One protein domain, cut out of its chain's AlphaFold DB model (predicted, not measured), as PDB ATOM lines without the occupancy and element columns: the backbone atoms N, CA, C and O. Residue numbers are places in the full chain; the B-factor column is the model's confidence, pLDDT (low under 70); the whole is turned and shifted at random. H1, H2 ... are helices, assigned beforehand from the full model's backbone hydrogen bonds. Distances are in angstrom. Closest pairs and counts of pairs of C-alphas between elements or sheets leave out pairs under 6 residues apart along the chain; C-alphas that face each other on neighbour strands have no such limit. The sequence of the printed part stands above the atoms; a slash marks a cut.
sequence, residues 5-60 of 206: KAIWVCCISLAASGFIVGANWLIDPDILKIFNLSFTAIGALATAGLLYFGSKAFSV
ATOM      1  N   LYS A   5      46.286   3.643  -9.444       67.62
ATOM      2  CA  LYS A   5      45.675   2.327  -9.223       67.62
ATOM      3  C   LYS A   5      44.140   2.369  -9.179       67.62
ATOM      4  O   LYS A   5      43.507   1.464  -9.703       67.62
ATOM      5  N   ALA A   6      43.537   3.411  -8.602       68.19
ATOM      6  CA  ALA A   6      42.081   3.538  -8.493       68.19
ATOM      7  C   ALA A   6      41.415   3.780  -9.859       68.19
ATOM      8  O   ALA A   6      40.366   3.205 -10.143       68.19
ATOM      9  N   ILE A   7      42.058   4.576 -10.722       77.31
ATOM     10  CA  ILE A   7      41.595   4.837 -12.095       77.31
ATOM     11  C   ILE A   7      41.650   3.545 -12.918       77.31
ATOM     12  O   ILE A   7      40.672   3.190 -13.568       77.31
ATOM     13  N   TRP A   8      42.747   2.789 -12.818       76.31
ATOM     14  CA  TRP A   8      42.884   1.490 -13.485       76.31
ATOM     15  C   TRP A   8      41.824   0.477 -13.044       76.31
ATOM     16  O   TRP A   8      41.224  -0.179 -13.893       76.31
ATOM     17  N   VAL A   9      41.544   0.381 -11.741       74.94
ATOM     18  CA  VAL A   9      40.480  -0.495 -11.225       74.94
ATOM     19  C   VAL A   9      39.119  -0.079 -11.778       74.94
ATOM     20  O   VAL A   9      38.380  -0.940 -12.250       74.94
ATOM     21  N   CYS A  10      38.798   1.218 -11.804       72.44
ATOM     22  CA  CYS A  10      37.532   1.695 -12.370       72.44
ATOM     23  C   CYS A  10      37.412   1.361 -13.863       72.44
ATOM     24  O   CYS A  10      36.390   0.820 -14.273       72.44
ATOM     25  N   CYS A  11      38.458   1.602 -14.660       78.38
ATOM     26  CA  CYS A  11      38.461   1.296 -16.093       78.38
ATOM     27  C   CYS A  11      38.305  -0.206 -16.375       78.38
ATOM     28  O   CYS A  11      37.533  -0.582 -17.253       78.38
ATOM     29  N   ILE A  12      38.981  -1.069 -15.608       78.25
ATOM     30  CA  ILE A  12      38.838  -2.529 -15.727       78.25
ATOM     31  C   ILE A  12      37.420  -2.968 -15.336       78.25
ATOM     32  O   ILE A  12      36.832  -3.808 -16.010       78.25
ATOM     33  N   SER A  13      36.837  -2.368 -14.294       75.31
ATOM     34  CA  SER A  13      35.467  -2.666 -13.843       75.31
ATOM     35  C   SER A  13      34.420  -2.278 -14.893       75.31
ATOM     36  O   SER A  13      33.472  -3.024 -15.148       75.31
ATOM     37  N   LEU A  14      34.601  -1.118 -15.530       77.44
ATOM     38  CA  LEU A  14      33.726  -0.610 -16.588       77.44
ATOM     39  C   LEU A  14      33.840  -1.454 -17.866       77.44
ATOM     40  O   LEU A  14      32.832  -1.791 -18.481       77.44
ATOM     41  N   ALA A  15      35.057  -1.870 -18.222       75.38
ATOM     42  CA  ALA A  15      35.287  -2.781 -19.339       75.38
ATOM     43  C   ALA A  15      34.682  -4.175 -19.080       75.38
ATOM     44  O   ALA A  15      34.030  -4.737 -19.958       75.38
ATOM     45  N   ALA A  16      34.836  -4.714 -17.865       75.81
ATOM     46  CA  ALA A  16      34.274  -6.007 -17.480       75.81
ATOM     47  C   ALA A  16      32.736  -5.995 -17.470       75.81
ATOM     48  O   ALA A  16      32.110  -6.918 -17.986       75.81
ATOM     49  N   SER A  17      32.117  -4.938 -16.941       74.88
ATOM     50  CA  SER A  17      30.655  -4.781 -16.958       74.88
ATOM     51  C   SER A  17      30.108  -4.610 -18.377       74.88
ATOM     52  O   SER A  17      29.129  -5.270 -18.725       74.88
ATOM     53  N   GLY A  18      30.772  -3.821 -19.229       73.25
ATOM     54  CA  GLY A  18      30.426  -3.710 -20.651       73.25
ATOM     55  C   GLY A  18      30.517  -5.047 -21.395       73.25
ATOM     56  O   GLY A  18      29.628  -5.381 -22.176       73.25
ATOM     57  N   PHE A  19      31.541  -5.854 -21.096       73.31
ATOM     58  CA  PHE A  19      31.703  -7.191 -21.670       73.31
ATOM     59  C   PHE A  19      30.599  -8.160 -21.218       73.31
ATOM     60  O   PHE A  19      30.038  -8.867 -22.051       73.31
ATOM     61  N   ILE A  20      30.231  -8.156 -19.931       67.38
ATOM     62  CA  ILE A  20      29.145  -8.996 -19.389       67.38
ATOM     63  C   ILE A  20      27.797  -8.638 -20.029       67.38
ATOM     64  O   ILE A  20      27.042  -9.531 -20.408       67.38
ATOM     65  N   VAL A  21      27.495  -7.343 -20.181       68.25
ATOM     66  CA  VAL A  21      26.246  -6.879 -20.807       68.25
ATOM     67  C   VAL A  21      26.204  -7.228 -22.298       68.25
ATOM     68  O   VAL A  21      25.188  -7.735 -22.767       68.25
ATOM     69  N   GLY A  22      27.305  -7.027 -23.032       65.88
ATOM     70  CA  GLY A  22      27.394  -7.361 -24.459       65.88
ATOM     71  C   GLY A  22      27.320  -8.867 -24.738       65.88
ATOM     72  O   GLY A  22      26.641  -9.290 -25.672       65.88
ATOM     73  N   ALA A  23      27.946  -9.687 -23.890       62.53
ATOM     74  CA  ALA A  23      27.864 -11.145 -23.953       62.53
ATOM     75  C   ALA A  23      26.432 -11.660 -23.715       62.53
ATOM     76  O   ALA A  23      26.015 -12.619 -24.354       62.53
ATOM     77  N   ASN A  24      25.654 -10.988 -22.859       63.94
ATOM     78  CA  ASN A  24      24.260 -11.343 -22.565       63.94
ATOM     79  C   ASN A  24      23.295 -11.145 -23.750       63.94
ATOM     80  O   ASN A  24      22.205 -11.709 -23.748       63.94
ATOM     81  N   TRP A  25      23.662 -10.324 -24.741       64.94
ATOM     82  CA  TRP A  25      22.808  -9.990 -25.890       64.94
ATOM     83  C   TRP A  25      23.057 -10.848 -27.138       64.94
ATOM     84  O   TRP A  25      22.191 -10.911 -28.006       64.94
ATOM     85  N   LEU A  26      24.230 -11.477 -27.257       61.28
ATOM     86  CA  LEU A  26      24.705 -12.105 -28.502       61.28
ATOM     87  C   LEU A  26      24.969 -13.613 -28.393       61.28
ATOM     88  O   LEU A  26      25.281 -14.243 -29.400       61.28
ATOM     89  N   ILE A  27      24.890 -14.188 -27.193       61.41
ATOM     90  CA  ILE A  27      25.363 -15.545 -26.909       61.41
ATOM     91  C   ILE A  27      24.195 -16.445 -26.498       61.41
ATOM     92  O   ILE A  27      23.311 -16.028 -25.752       61.41
ATOM     93  N   ASP A  28      24.220 -17.694 -26.969       65.94
ATOM     94  CA  ASP A  28      23.231 -18.720 -26.629       65.94
ATOM     95  C   ASP A  28      23.087 -18.903 -25.097       65.94
ATOM     96  O   ASP A  28      24.095 -18.867 -24.373       65.94
ATOM     97  N   PRO A  29      21.869 -19.158 -24.575       66.00
ATOM     98  CA  PRO A  29      21.597 -19.225 -23.134       66.00
ATOM     99  C   PRO A  29      22.467 -20.241 -22.379       66.00
ATOM    100  O   PRO A  29      22.836 -20.011 -21.224       66.00
ATOM    101  N   ASP A  30      22.833 -21.348 -23.028       68.25
ATOM    102  CA  ASP A  30      23.669 -22.396 -22.434       68.25
ATOM    103  C   ASP A  30      25.128 -21.957 -22.248       68.25
ATOM    104  O   ASP A  30      25.745 -22.259 -21.222       68.25
ATOM    105  N   ILE A  31      25.677 -21.175 -23.181       66.44
ATOM    106  CA  ILE A  31      27.047 -20.648 -23.090       66.44
ATOM    107  C   ILE A  31      27.116 -19.566 -22.003       66.44
ATOM    108  O   ILE A  31      28.052 -19.540 -21.200       66.44
ATOM    109  N   LEU A  32      26.086 -18.722 -21.906       66.81
ATOM    110  CA  LEU A  32      25.930 -17.734 -20.835       66.81
ATOM    111  C   LEU A  32      25.881 -18.373 -19.446       66.81
ATOM    112  O   LEU A  32      26.526 -17.888 -18.515       66.81
ATOM    113  N   LYS A  33      25.162 -19.489 -19.307       68.88
ATOM    114  CA  LYS A  33      25.073 -20.241 -18.051       68.88
ATOM    115  C   LYS A  33      26.430 -20.806 -17.628       68.88
ATOM    116  O   LYS A  33      26.770 -20.720 -16.448       68.88
ATOM    117  N   ILE A  34      27.222 -21.321 -18.573       72.56
ATOM    118  CA  ILE A  34      28.587 -21.812 -18.321       72.56
ATOM    119  C   ILE A  34      29.496 -20.665 -17.862       72.56
ATOM    120  O   ILE A  34      30.129 -20.785 -16.814       72.56
ATOM    121  N   PHE A  35      29.506 -19.534 -18.578       71.75
ATOM    122  CA  PHE A  35      30.304 -18.364 -18.190       71.75
ATOM    123  C   PHE A  35      29.937 -17.850 -16.797       71.75
ATOM    124  O   PHE A  35      30.823 -17.588 -15.984       71.75
ATOM    125  N   ASN A  36      28.644 -17.742 -16.493       71.25
ATOM    126  CA  ASN A  36      28.174 -17.256 -15.199       71.25
ATOM    127  C   ASN A  36      28.600 -18.195 -14.053       71.25
ATOM    128  O   ASN A  36      29.028 -17.741 -12.991       71.25
ATOM    129  N   LEU A  37      28.580 -19.513 -14.290       74.44
ATOM    130  CA  LEU A  37      29.061 -20.510 -13.332       74.44
ATOM    131  C   LEU A  37      30.580 -20.404 -13.115       74.44
ATOM    132  O   LEU A  37      31.041 -20.432 -11.974       74.44
ATOM    133  N   SER A  38      31.357 -20.210 -14.187       75.12
ATOM    134  CA  SER A  38      32.811 -20.003 -14.115       75.12
ATOM    135  C   SER A  38      33.179 -18.718 -13.371       75.12
ATOM    136  O   SER A  38      34.038 -18.749 -12.491       75.12
ATOM    137  N   PHE A  39      32.510 -17.598 -13.658       76.25
ATOM    138  CA  PHE A  39      32.739 -16.333 -12.953       76.25
ATOM    139  C   PHE A  39      32.334 -16.414 -11.481       76.25
ATOM    140  O   PHE A  39      33.051 -15.895 -10.627       76.25
ATOM    141  N   THR A  40      31.245 -17.118 -11.164       72.75
ATOM    142  CA  THR A  40      30.830 -17.358  -9.774       72.75
ATOM    143  C   THR A  40      31.857 -18.217  -9.034       72.75
ATOM    144  O   THR A  40      32.216 -17.898  -7.902       72.75
ATOM    145  N   ALA A  41      32.401 -19.260  -9.671       74.06
ATOM    146  CA  ALA A  41      33.454 -20.094  -9.092       74.06
ATOM    147  C   ALA A  41      34.757 -19.307  -8.859       74.06
ATOM    148  O   ALA A  41      35.355 -19.407  -7.787       74.06
ATOM    149  N   ILE A  42      35.167 -18.471  -9.820       79.19
ATOM    150  CA  ILE A  42      36.329 -17.579  -9.677       79.19
ATOM    151  C   ILE A  42      36.089 -16.564  -8.553       79.19
ATOM    152  O   ILE A  42      36.967 -16.358  -7.718       79.19
ATOM    153  N   GLY A  43      34.895 -15.968  -8.483       73.62
ATOM    154  CA  GLY A  43      34.504 -15.043  -7.419       73.62
ATOM    155  C   GLY A  43      34.501 -15.699  -6.035       73.62
ATOM    156  O   GLY A  43      35.006 -15.114  -5.076       73.62
ATOM    157  N   ALA A  44      34.012 -16.937  -5.926       72.25
ATOM    158  CA  ALA A  44      34.037 -17.714  -4.691       72.25
ATOM    159  C   ALA A  44      35.474 -18.039  -4.248       72.25
ATOM    160  O   ALA A  44      35.814 -17.842  -3.081       72.25
ATOM    161  N   LEU A  45      36.344 -18.456  -5.178       79.81
ATOM    162  CA  LEU A  45      37.765 -18.707  -4.906       79.81
ATOM    163  C   LEU A  45      38.511 -17.427  -4.502       79.81
ATOM    164  O   LEU A  45      39.279 -17.443  -3.541       79.81
ATOM    165  N   ALA A  46      38.254 -16.308  -5.183       77.38
ATOM    166  CA  ALA A  46      38.833 -15.010  -4.844       77.38
ATOM    167  C   ALA A  46      38.384 -14.537  -3.453       77.38
ATOM    168  O   ALA A  46      39.205 -14.075  -2.660       77.38
ATOM    169  N   THR A  47      37.102 -14.711  -3.126       77.25
ATOM    170  CA  THR A  47      36.549 -14.371  -1.809       77.25
ATOM    171  C   THR A  47      37.161 -15.243  -0.717       77.25
ATOM    172  O   THR A  47      37.605 -14.714   0.298       77.25
ATOM    173  N   ALA A  48      37.271 -16.558  -0.933       79.88
ATOM    174  CA  ALA A  48      37.924 -17.473   0.003       79.88
ATOM    175  C   ALA A  48      39.409 -17.125   0.213       79.88
ATOM    176  O   ALA A  48      39.892 -17.116   1.346       79.88
ATOM    177  N   GLY A  49      40.118 -16.766  -0.863       80.06
ATOM    178  CA  GLY A  49      41.494 -16.276  -0.801       80.06
ATOM    179  C   GLY A  49      41.619 -14.993   0.023       80.06
ATOM    180  O   GLY A  49      42.446 -14.927   0.932       80.06
ATOM    181  N   LEU A  50      40.763 -13.996  -0.226       81.12
ATOM    182  CA  LEU A  50      40.715 -12.755   0.556       81.12
ATOM    183  C   LEU A  50      40.422 -13.017   2.036       81.12
ATOM    184  O   LEU A  50      41.039 -12.395   2.896       81.12
ATOM    185  N   LEU A  51      39.529 -13.958   2.341       80.44
ATOM    186  CA  LEU A  51      39.183 -14.337   3.709       80.44
ATOM    187  C   LEU A  51      40.365 -15.012   4.423       80.44
ATOM    188  O   LEU A  51      40.654 -14.700   5.579       80.44
ATOM    189  N   TYR A  52      41.107 -15.871   3.717       83.25
ATOM    190  CA  TYR A  52      42.338 -16.481   4.221       83.25
ATOM    191  C   TYR A  52      43.427 -15.433   4.500       83.25
ATOM    192  O   TYR A  52      43.978 -15.393   5.605       83.25
ATOM    193  N   PHE A  53      43.705 -14.544   3.539       83.94
ATOM    194  CA  PHE A  53      44.677 -13.461   3.724       83.94
ATOM    195  C   PHE A  53      44.245 -12.484   4.820       83.94
ATOM    196  O   PHE A  53      45.078 -12.081   5.629       83.94
ATOM    197  N   GLY A  54      42.954 -12.162   4.906       81.50
ATOM    198  CA  GLY A  54      42.380 -11.330   5.962       81.50
ATOM    199  C   GLY A  54      42.548 -11.952   7.347       81.50
ATOM    200  O   GLY A  54      42.997 -11.275   8.269       81.50
ATOM    201  N   SER A  55      42.289 -13.254   7.492       81.44
ATOM    202  CA  SER A  55      42.491 -13.984   8.752       81.44
ATOM    203  C   SER A  55      43.963 -13.993   9.186       81.44
ATOM    204  O   SER A  55      44.293 -13.720  10.347       81.44
ATOM    205  N   LYS A  56      44.884 -14.223   8.242       82.75
ATOM    206  CA  LYS A  56      46.330 -14.147   8.499       82.75
ATOM    207  C   LYS A  56      46.772 -12.731   8.875       82.75
ATOM    208  O   LYS A  56      47.486 -12.574   9.863       82.75
ATOM    209  N   ALA A  57      46.316 -11.711   8.150       81.44
ATOM    210  CA  ALA A  57      46.614 -10.313   8.451       81.44
ATOM    211  C   ALA A  57      46.086  -9.904   9.834       81.44
ATOM    212  O   ALA A  57      46.809  -9.273  10.599       81.44
ATOM    213  N   PHE A  58      44.874 -10.331  10.196       80.62
ATOM    214  CA  PHE A  58      44.296 -10.084  11.518       80.62
ATOM    215  C   PHE A  58      45.108 -10.752  12.635       80.62
ATOM    216  O   PHE A  58      45.342 -10.157  13.686       80.62
ATOM    217  N   SER A  59      45.599 -11.969  12.388       80.56
ATOM    218  CA  SER A  59      46.453 -12.697  13.331       80.56
ATOM    219  C   SER A  59      47.783 -11.971  13.568       80.56
ATOM    220  O   SER A  59      48.206 -11.810  14.713       80.56
ATOM    221  N   VAL A  60      48.416 -11.476  12.499       85.12
ATOM    222  CA  VAL A  60      49.643 -10.667  12.582       85.12
ATOM    223  C   VAL A  60      49.381  -9.339  13.290       85.12
ATOM    224  O   VAL A  60      50.157  -8.954  14.161       85.12
TER     225      VAL A  60
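AT A GLANCE: This is residues 5 to 60 of the 206 residues of an uncharacterized protein of Vibrio sp. ES.051 (UniProt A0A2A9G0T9). Two helices make a narrow, flat V, with H1 as the shorter arm and H2 as the longer; they come near each other beside the tight link, and their far parts stand free. The printed part has 56 residues, with H1 then H2 along it and no named strand; its class is all helix. It is only just extended, close to loose, with a radius of gyration of the C-alphas of 15.4 A, and spans 48 by 28 by 7 A.

HOW THE PARTS SIT: H1, residues 5 to 26, and H2, residues 29 to 60, are close but not clearly touching; their closest C-alphas, of Asn 24 and Leu 32, are 6.8 A apart. They run opposite ways at a shallow tilt of 25 degrees. Every O i to N i+4 pair is within hydrogen-bond range in H2, and 16 of 18 in H1.

IN THESE COORDINATES: H1 measures 31.9 A from C-alpha 5 at (45.675, 2.327, -9.223) to C-alpha 26. H2 measures 46.2 A, ending at C-alpha 60, (49.643, -10.667, 12.582).

THE WHOLE: The C-alphas farthest apart, of Leu 26 and Val 60, are 48.1 A apart. The printed part has no cut. Residues 5 to 6 and 20 to 33 have pLDDT under 70.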